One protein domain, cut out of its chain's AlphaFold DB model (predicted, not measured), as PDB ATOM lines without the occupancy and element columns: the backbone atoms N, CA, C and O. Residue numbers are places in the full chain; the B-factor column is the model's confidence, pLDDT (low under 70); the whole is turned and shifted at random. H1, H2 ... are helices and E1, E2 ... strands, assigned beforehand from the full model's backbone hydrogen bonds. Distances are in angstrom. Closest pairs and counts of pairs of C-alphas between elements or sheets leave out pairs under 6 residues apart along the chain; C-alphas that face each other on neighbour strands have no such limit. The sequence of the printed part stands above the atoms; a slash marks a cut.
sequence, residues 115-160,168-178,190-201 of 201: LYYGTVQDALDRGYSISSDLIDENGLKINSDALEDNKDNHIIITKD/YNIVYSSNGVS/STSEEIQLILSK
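AT A GLANCE: This is residues 115 to 160, 168 to 178 and 190 to 201 of the 201 residues of an uncharacterized protein of Butyrivibrio proteoclasticus (UniProt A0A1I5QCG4). A single four-stranded antiparallel sheet, twisted by 54 degrees from edge to edge, makes a wall; the short helix H1 is over one face near the edge strand E1, and the long link of residues 126 to 143 runs on across that face and past the other edge strand, E3. H2, on the same side as this link, stays off the sheet, whose other face is bare. The printed part has 69 residues, with two named helices and four named strands in the order E1, H1, H2, E2, E3, E4; the sheet's order is E1, E2, E4, E3. The class is mixed, helices and strands, though only 31 of the 69 residues are in named elements. The whole is compact and rounded, with a radius of gyration of the C-alphas of 10.8 A and spans of 26 by 26 by 21 A.

HOW THE PARTS SIT: The inner strands E2, residues 154 to 158, and E4, residues 195 to 199, are antiparallel at 165 degrees, with N 156 and O 197 within hydrogen-bond range at 2.9 A. E1, residues 115 to 119, is an edge strand antiparallel to E2 at 164 degrees; N 116 and O 157 are 2.8 A apart. E3, residues 170 to 173, is the other edge strand, antiparallel to E4 at 157 degrees, with N 198 and O 172 at 2.8 A. H1, residues 120 to 125, is on the sheet at a height over the sheet of 7.4 A. It is only just over E1, on which 3 of its 6 C-alphas fall, and at 63 degrees to E1 on the local plane it runs only just across the strands. The closest C-alphas of H1 and E2 are those of Val 120 and Ile 155, 5.5 A apart. H2, residues 144 to 149, is not on the sheet and is apart from H1, but only just, at 8.5 A. In H1 and H2 every O i to N i+4 pair is within hydrogen-bond range.

IN THESE COORDINATES: E2 and E1 each measure 13.3 A from first to last C-alpha, E4 13.0 A, E3 7.1 A, and H1 and H2 8.7 A each. E1 begins at C-alpha 115 (215.794, 118.830, 158.525), H2 begins at C-alpha 144 (200.093, 111.538, 141.388), and E4 ends at C-alpha 199 (215.619, 109.358, 147.066).

THE WHOLE: The C-alphas farthest apart are those of Arg 126 and Asn 138, 29.5 A. Residues 161 to 167 and 179 to 189 are not printed; the gaps between C-alphas are 18.6 A from 160 to 168 and 8.3 A from 178 to 190. Of the links printed whole, H1 to H2 is long, with 18 residues, while E1 to H1 and H2 to E2 are tight. The mean pLDDT of the printed part is 95.8, and no printed residue is under 70.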
ATOM      1  N   LEU A 115     215.322 119.998 159.248       97.81
ATOM      2  CA  LEU A 115     215.794 118.830 158.525       97.81
ATOM      3  C   LEU A 115     214.977 117.603 158.937       97.81
ATOM      4  O   LEU A 115     214.958 117.206 160.101       97.81
ATOM      5  N   TYR A 116     214.329 116.984 157.960       98.31
ATOM      6  CA  TYR A 116     213.637 115.713 158.095       98.31
ATOM      7  C   TYR A 116     214.239 114.696 157.130       98.31
ATOM      8  O   TYR A 116     214.539 115.028 155.984       98.31
ATOM      9  N   TYR A 117     214.375 113.455 157.596       98.31
ATOM     10  CA  TYR A 117     214.730 112.301 156.780       98.31
ATOM     11  C   TYR A 117     213.927 111.081 157.236       98.31
ATOM     12  O   TYR A 117     213.936 110.722 158.413       98.31
ATOM     13  N   GLY A 118     213.224 110.459 156.297       97.94
ATOM     14  CA  GLY A 118     212.351 109.305 156.514       97.94
ATOM     15  C   GLY A 118     211.732 108.869 155.193       97.94
ATOM     16  O   GLY A 118     212.232 109.259 154.141       97.94
ATOM     17  N   THR A 119     210.654 108.084 155.213       98.19
ATOM     18  CA  THR A 119     209.925 107.757 153.974       98.19
ATOM     19  C   THR A 119     208.979 108.888 153.561       98.19
ATOM     20  O   THR A 119     208.607 109.734 154.383       98.19
ATOM     21  N   VAL A 120     208.585 108.921 152.285       98.38
ATOM     22  CA  VAL A 120     207.556 109.847 151.780       98.38
ATOM     23  C   VAL A 120     206.231 109.626 152.515       98.38
ATOM     24  O   VAL A 120     205.607 110.592 152.952       98.38
ATOM     25  N   GLN A 121     205.827 108.369 152.719       98.25
ATOM     26  CA  GLN A 121     204.623 108.023 153.475       98.25
ATOM     27  C   GLN A 121     204.713 108.510 154.926       98.25
ATOM     28  O   GLN A 121     203.801 109.174 155.409       98.25
ATOM     29  N   ASP A 122     205.846 108.278 155.591       98.12
ATOM     30  CA  ASP A 122     206.098 108.764 156.949       98.12
ATOM     31  C   ASP A 122     206.024 110.292 157.066       98.12
ATOM     32  O   ASP A 122     205.607 110.812 158.106       98.12
ATOM     33  N   ALA A 123     206.463 111.016 156.032       98.06
ATOM     34  CA  ALA A 123     206.395 112.471 155.987       98.06
ATOM     35  C   ALA A 123     204.936 112.943 155.888       98.06
ATOM     36  O   ALA A 123     204.512 113.808 156.656       98.06
ATOM     37  N   LEU A 124     204.156 112.329 154.995       97.81
ATOM     38  CA  LEU A 124     202.725 112.601 154.835       97.81
ATOM     39  C   LEU A 124     201.950 112.331 156.131       97.81
ATOM     40  O   LEU A 124     201.166 113.174 156.566       97.81
ATOM     41  N   ASP A 125     202.220 111.204 156.793       98.06
ATOM     42  CA  ASP A 125     201.572 110.825 158.057       98.06
ATOM     43  C   ASP A 125     201.897 111.807 159.197       98.06
ATOM     44  O   ASP A 125     201.093 112.010 160.109       98.06
ATOM     45  N   ARG A 126     203.065 112.461 159.132       96.56
ATOM     46  CA  ARG A 126     203.490 113.531 160.051       96.56
ATOM     47  C   ARG A 126     202.959 114.916 159.665       96.56
ATOM     48  O   ARG A 126     203.214 115.877 160.386       96.56
ATOM     49  N   GLY A 127     202.213 115.025 158.565       96.50
ATOM     50  CA  GLY A 127     201.592 116.265 158.104       96.50
ATOM     51  C   GLY A 127     202.472 117.133 157.203       96.50
ATOM     52  O   GLY A 127     202.096 118.274 156.930       96.50
ATOM     53  N   TYR A 128     203.613 116.628 156.722       96.31
ATOM     54  CA  TYR A 128     204.375 117.324 155.686       96.31
ATOM     55  C   TYR A 128     203.623 117.283 154.354       96.31
ATOM     56  O   TYR A 128     203.073 116.257 153.958       96.31
ATOM     57  N   SER A 129     203.650 118.395 153.621       95.50
ATOM     58  CA  SER A 129     203.176 118.445 152.240       95.50
ATOM     59  C   SER A 129     204.306 118.107 151.275       95.50
ATOM     60  O   SER A 129     205.357 118.752 151.303       95.50
ATOM     61  N   ILE A 130     204.073 117.158 150.371       97.25
ATOM     62  CA  ILE A 130     204.995 116.879 149.267       97.25
ATOM     63  C   ILE A 130     204.655 117.802 148.103       97.25
ATOM     64  O   ILE A 130     203.500 117.871 147.680       97.25
ATOM     65  N   SER A 131     205.647 118.537 147.608       96.06
ATOM     66  CA  SER A 131     205.429 119.491 146.523       96.06
ATOM     67  C   SER A 131     205.064 118.770 145.220       96.06
ATOM     68  O   SER A 131     205.722 117.813 144.819       96.06
ATOM     69  N   SER A 132     204.047 119.259 144.510       95.38
ATOM     70  CA  SER A 132     203.733 118.805 143.147       95.38
ATOM     71  C   SER A 132     204.676 119.392 142.088       95.38
ATOM     72  O   SER A 132     204.563 119.070 140.909       95.38
ATOM     73  N   ASP A 133     205.581 120.289 142.490       95.38
ATOM     74  CA  ASP A 133     206.554 120.943 141.610       95.38
ATOM     75  C   ASP A 133     207.944 120.294 141.661       95.38
ATOM     76  O   ASP A 133     208.886 120.831 141.074       95.38
ATOM     77  N   LEU A 134     208.091 119.151 142.343       97.12
ATOM     78  CA  LEU A 134     209.331 118.379 142.281       97.12
ATOM     79  C   LEU A 134     209.566 117.879 140.862       97.12
ATOM     80  O   LEU A 134     208.624 117.465 140.191       97.12
ATOM     81  N   ILE A 135     210.820 117.904 140.426       96.62
ATOM     82  CA  ILE A 135     211.232 117.514 139.079       96.62
ATOM     83  C   ILE A 135     212.195 116.331 139.116       96.62
ATOM     84  O   ILE A 135     212.992 116.212 140.046       96.62
ATOM     85  N   ASP A 136     212.108 115.461 138.114       95.50
ATOM     86  CA  ASP A 136     213.082 114.394 137.876       95.50
ATOM     87  C   ASP A 136     214.353 114.916 137.169       95.50
ATOM     88  O   ASP A 136     214.503 116.112 136.900       95.50
ATOM     89  N   GLU A 137     215.273 114.009 136.819       90.38
ATOM     90  CA  GLU A 137     216.509 114.341 136.089       90.38
ATOM     91  C   GLU A 137     216.277 114.961 134.696       90.38
ATOM     92  O   GLU A 137     217.161 115.633 134.165       90.38
ATOM     93  N   ASN A 138     215.092 114.763 134.112       91.38
ATOM     94  CA  ASN A 138     214.694 115.302 132.813       91.38
ATOM     95  C   ASN A 138     213.912 116.621 132.942       91.38
ATOM     96  O   ASN A 138     213.491 117.189 131.932       91.38
ATOM     97  N   GLY A 139     213.697 117.115 134.166       92.62
ATOM     98  CA  GLY A 139     212.893 118.304 134.435       92.62
ATOM     99  C   GLY A 139     211.381 118.060 134.387       92.62
ATOM    100  O   GLY A 139     210.609 119.022 134.346       92.62
ATOM    101  N   LEU A 140     210.934 116.801 134.372       95.12
ATOM    102  CA  LEU A 140     209.518 116.446 134.384       95.12
ATOM    103  C   LEU A 140     208.975 116.506 135.807       95.12
ATOM    104  O   LEU A 140     209.563 115.948 136.732       95.12
ATOM    105  N   LYS A 141     207.830 117.175 135.976       97.06
ATOM    106  CA  LYS A 141     207.174 117.280 137.280       97.06
ATOM    107  C   LYS A 141     206.653 115.928 137.752       97.06
ATOM    108  O   LYS A 141     206.084 115.170 136.962       97.06
ATOM    109  N   ILE A 142     206.768 115.684 139.052       96.94
ATOM    110  CA  ILE A 142     206.128 114.555 139.713       96.94
ATOM    111  C   ILE A 142     204.607 114.635 139.520       96.94
ATOM    112  O   ILE A 142     203.989 115.690 139.669       96.94
ATOM    113  N   ASN A 143     203.996 113.510 139.159       96.06
ATOM    114  CA  ASN A 143     202.546 113.369 139.069       96.06
ATOM    115  C   ASN A 143     202.034 112.457 140.195       96.06
ATOM    116  O   ASN A 143     202.819 111.892 140.956       96.06
ATOM    117  N   SER A 144     200.712 112.320 140.312       95.06
ATOM    118  CA  SER A 144     200.093 111.538 141.388       95.06
ATOM    119  C   SER A 144     200.513 110.066 141.385       95.06
ATOM    120  O   SER A 144     200.785 109.523 142.450       95.06
ATOM    121  N   ASP A 145     200.606 109.443 140.206       96.25
ATOM    122  CA  ASP A 145     200.992 108.032 140.072       96.25
ATOM    123  C   ASP A 145     202.453 107.828 140.503       96.25
ATOM    124  O   ASP A 145     202.760 106.950 141.302       96.25
ATOM    125  N   ALA A 146     203.351 108.710 140.059       95.56
ATOM    126  CA  ALA A 146     204.749 108.689 140.462       95.56
ATOM    127  C   ALA A 146     204.911 108.940 141.965       95.56
ATOM    128  O   ALA A 146     205.742 108.297 142.599       95.56
ATOM    129  N   LEU A 147     204.134 109.848 142.560       96.19
ATOM    130  CA  LEU A 147     204.166 110.059 144.006       96.19
ATOM    131  C   LEU A 147     203.705 108.807 144.767       96.19
ATOM    132  O   LEU A 147     204.339 108.444 145.757       96.19
ATOM    133  N   GLU A 148     202.658 108.128 144.289       96.50
ATOM    134  CA  GLU A 148     202.184 106.859 144.853       96.50
ATOM    135  C   GLU A 148     203.279 105.783 144.805       96.50
ATOM    136  O   GLU A 148     203.595 105.176 145.829       96.50
ATOM    137  N   ASP A 149     203.937 105.625 143.654       96.56
ATOM    138  CA  ASP A 149     205.036 104.670 143.453       96.56
ATOM    139  C   ASP A 149     206.259 104.966 144.343       96.56
ATOM    140  O   ASP A 149     207.064 104.078 144.641       96.56
ATOM    141  N   ASN A 150     206.408 106.219 144.784       96.88
ATOM    142  CA  ASN A 150     207.512 106.691 145.617       96.88
ATOM    143  C   ASN A 150     207.143 106.814 147.110       96.88
ATOM    144  O   ASN A 150     207.947 107.322 147.884       96.88
ATOM    145  N   LYS A 151     205.984 106.334 147.572       97.06
ATOM    146  CA  LYS A 151     205.593 106.439 148.996       97.06
ATOM    147  C   LYS A 151     206.575 105.797 149.973       97.06
ATOM    148  O   LYS A 151     206.862 106.342 151.036       97.06
ATOM    149  N   ASP A 152     207.124 104.656 149.593       97.75
ATOM    150  CA  ASP A 152     208.112 103.930 150.392       97.75
ATOM    151  C   ASP A 152     209.548 104.447 150.187       97.75
ATOM    152  O   ASP A 152     210.485 103.947 150.813       97.75
ATOM    153  N   ASN A 153     209.757 105.368 149.243       98.38
ATOM    154  CA  ASN A 153     211.067 105.950 148.986       98.38
ATOM    155  C   ASN A 153     211.432 106.926 150.103       98.38
ATOM    156  O   ASN A 153     210.562 107.464 150.792       98.38
ATOM    157  N   HIS A 154     212.731 107.157 150.289       98.50
ATOM    158  CA  HIS A 154     213.183 108.119 151.285       98.50
ATOM    159  C   HIS A 154     212.959 109.545 150.782       98.50
ATOM    160  O   HIS A 154     213.026 109.810 149.585       98.50
ATOM    161  N   ILE A 155     212.746 110.481 151.697       98.62
ATOM    162  CA  ILE A 155     212.684 111.907 151.409       98.62
ATOM    163  C   ILE A 155     213.516 112.686 152.419       98.62
ATOM    164  O   ILE A 155     213.504 112.387 153.614       98.62
ATOM    165  N   ILE A 156     214.229 113.692 151.923       98.69
ATOM    166  CA  ILE A 156     214.827 114.757 152.725       98.69
ATOM    167  C   ILE A 156     213.971 116.007 152.549       98.69
ATOM    168  O   ILE A 156     213.700 116.387 151.412       98.69
ATOM    169  N   ILE A 157     213.571 116.647 153.647       98.50
ATOM    170  CA  ILE A 157     212.905 117.960 153.652       98.50
ATOM    171  C   ILE A 157     213.754 118.889 154.510       98.50
ATOM    172  O   ILE A 157     213.995 118.585 155.677       98.50
ATOM    173  N   THR A 158     214.244 119.991 153.948       98.19
ATOM    174  CA  THR A 158     215.219 120.849 154.628       98.19
ATOM    175  C   THR A 158     215.055 122.328 154.300       98.19
ATOM    176  O   THR A 158     214.637 122.690 153.200       98.19
ATOM    177  N   LYS A 159     215.414 123.191 155.254       96.31
ATOM    178  CA  LYS A 159     215.651 124.630 155.016       96.31
ATOM    179  C   LYS A 159     217.132 124.965 154.863       96.31
ATOM    180  O   LYS A 159     217.470 126.080 154.471       96.31
ATOM    181  N   ASP A 160     218.003 124.006 155.160       93.06
ATOM    182  CA  ASP A 160     219.437 124.135 154.966       93.06
ATOM    183  C   ASP A 160     219.785 124.223 153.470       93.06
ATOM    184  O   ASP A 160     219.216 123.514 152.636       93.06
ATOM    185  N   TYR A 168     221.031 107.489 149.230       98.25
ATOM    186  CA  TYR A 168     220.403 106.870 148.060       98.25
ATOM    187  C   TYR A 168     220.399 107.825 146.865       98.25
ATOM    188  O   TYR A 168     220.767 108.982 147.004       98.25
ATOM    189  N   ASN A 169     220.044 107.340 145.672       98.31
ATOM    190  CA  ASN A 169     220.050 108.199 144.487       98.31
ATOM    191  C   ASN A 169     218.887 109.187 144.541       98.31
ATOM    192  O   ASN A 169     217.769 108.774 144.819       98.31
ATOM    193  N   ILE A 170     219.126 110.446 144.206       98.50
ATOM    194  CA  ILE A 170     218.084 111.464 144.098       98.50
ATOM    195  C   ILE A 170     217.284 111.191 142.822       98.50
ATOM    196  O   ILE A 170     217.854 111.127 141.734       98.50
ATOM    197  N   VAL A 171     215.974 110.991 142.972       98.00
ATOM    198  CA  VAL A 171     215.042 110.701 141.869       98.00
ATOM    199  C   VAL A 171     214.107 111.869 141.575       98.00
ATOM    200  O   VAL A 171     213.733 112.056 140.423       98.00
ATOM    201  N   TYR A 172     213.791 112.682 142.587       98.25
ATOM    202  CA  TYR A 172     213.117 113.966 142.412       98.25
ATOM    203  C   TYR A 172     213.742 115.019 143.321       98.25
ATOM    204  O   TYR A 172     214.138 114.717 144.448       98.25
ATOM    205  N   SER A 173     213.787 116.265 142.864       97.81
ATOM    206  CA  SER A 173     214.261 117.399 143.654       97.81
ATOM    207  C   SER A 173     213.384 118.629 143.463       97.81
ATOM    208  O   SER A 173     212.643 118.764 142.488       97.81
ATOM    209  N   SER A 174     213.452 119.550 144.420       97.44
ATOM    210  CA  SER A 174     212.843 120.870 144.261       97.44
ATOM    211  C   SER A 174     213.512 121.663 143.143       97.44
ATOM    212  O   SER A 174     214.706 121.520 142.876       97.44
ATOM    213  N   ASN A 175     212.747 122.551 142.513       92.19
ATOM    214  CA  ASN A 175     213.264 123.407 141.453       92.19
ATOM    215  C   ASN A 175     214.449 124.266 141.952       92.19
ATOM    216  O   ASN A 175     214.481 124.725 143.100       92.19
ATOM    217  N   GLY A 176     215.445 124.458 141.088       91.50
ATOM    218  CA  GLY A 176     216.669 125.203 141.375       91.50
ATOM    219  C   GLY A 176     217.735 124.424 142.149       91.50
ATOM    220  O   GLY A 176     218.814 124.972 142.375       91.50
ATOM    221  N   VAL A 177     217.480 123.167 142.530       95.25
ATOM    222  CA  VAL A 177     218.521 122.259 143.030       95.25
ATOM    223  C   VAL A 177     219.416 121.819 141.871       95.25
ATOM    224  O   VAL A 177     218.926 121.341 140.850       95.25
ATOM    225  N   SER A 178     220.732 121.949 142.041       93.81
ATOM    226  CA  SER A 178     221.718 121.496 141.057       93.81
ATOM    227  C   SER A 178     222.328 120.166 141.493       93.81
ATOM    228  O   SER A 178     222.947 120.083 142.553       93.81
ATOM    229  N   SER A 190     218.257 127.039 145.045       85.88
ATOM    230  CA  SER A 190     216.815 126.779 145.074       85.88
ATOM    231  C   SER A 190     216.055 128.008 145.570       85.88
ATOM    232  O   SER A 190     216.490 128.711 146.480       85.88
ATOM    233  N   THR A 191     214.892 128.281 144.990       81.44
ATOM    234  CA  THR A 191     213.994 129.362 145.430       81.44
ATOM    235  C   THR A 191     212.901 128.871 146.376       81.44
ATOM    236  O   THR A 191     212.123 129.681 146.870       81.44
ATOM    237  N   SER A 192     212.845 127.564 146.643       87.38
ATOM    238  CA  SER A 192     211.845 126.965 147.531       87.38
ATOM    239  C   SER A 192     212.117 127.350 148.986       87.38
ATOM    240  O   SER A 192     213.277 127.402 149.408       87.38
ATOM    241  N   GLU A 193     211.056 127.611 149.756       88.38
ATOM    242  CA  GLU A 193     211.170 127.850 151.204       88.38
ATOM    243  C   GLU A 193     211.642 126.596 151.943       88.38
ATOM    244  O   GLU A 193     212.459 126.692 152.851       88.38
ATOM    245  N   GLU A 194     211.151 125.428 151.523       94.06
ATOM    246  CA  GLU A 194     211.586 124.110 151.981       94.06
ATOM    247  C   GLU A 194     211.982 123.279 150.767       94.06
ATOM    248  O   GLU A 194     211.209 123.108 149.822       94.06
ATOM    249  N   ILE A 195     213.209 122.779 150.786       97.94
ATOM    250  CA  ILE A 195     213.778 121.973 149.721       97.94
ATOM    251  C   ILE A 195     213.485 120.513 150.029       97.94
ATOM    252  O   ILE A 195     213.770 120.022 151.120       97.94
ATOM    253  N   GLN A 196     212.927 119.820 149.047       98.50
ATOM    254  CA  GLN A 196     212.590 118.407 149.124       98.50
ATOM    255  C   GLN A 196     213.402 117.613 148.101       98.50
ATOM    256  O   GLN A 196     213.468 117.999 146.929       98.50
ATOM    257  N   LEU A 197     213.990 116.502 148.543       98.56
ATOM    258  CA  LEU A 197     214.700 115.530 147.713       98.56
ATOM    259  C   LEU A 197     214.090 114.149 147.957       98.56
ATOM    260  O   LEU A 197     214.229 113.618 149.057       98.56
ATOM    261  N   ILE A 198     213.441 113.555 146.955       98.56
ATOM    262  CA  ILE A 198     213.017 112.148 147.015       98.56
ATOM    263  C   ILE A 198     214.183 111.293 146.533       98.56
ATOM    264  O   ILE A 198     214.781 111.567 145.489       98.56
ATOM    265  N   LEU A 199     214.501 110.255 147.296       98.44
ATOM    266  CA  LEU A 199     215.619 109.358 147.066       98.44
ATOM    267  C   LEU A 199     215.125 107.936 146.807       98.44
ATOM    268  O   LEU A 199     214.145 107.499 147.400       98.44
ATOM    269  N   SER A 200     215.837 107.178 145.981       95.12
ATOM    270  CA  SER A 200     215.532 105.772 145.727       95.12
ATOM    271  C   SER A 200     215.521 104.927 147.011       95.12
ATOM    272  O   SER A 200     216.078 105.315 148.043       95.12
ATOM    273  N   LYS A 201     214.933 103.732 146.927       82.88
ATOM    274  CA  LYS A 201     215.136 102.677 147.934       82.88
ATOM    275  C   LYS A 201     216.590 102.191 147.968       82.88
ATOM    276  O   LYS A 201     217.319 102.394 146.961       82.88
TER     277      LYS A 201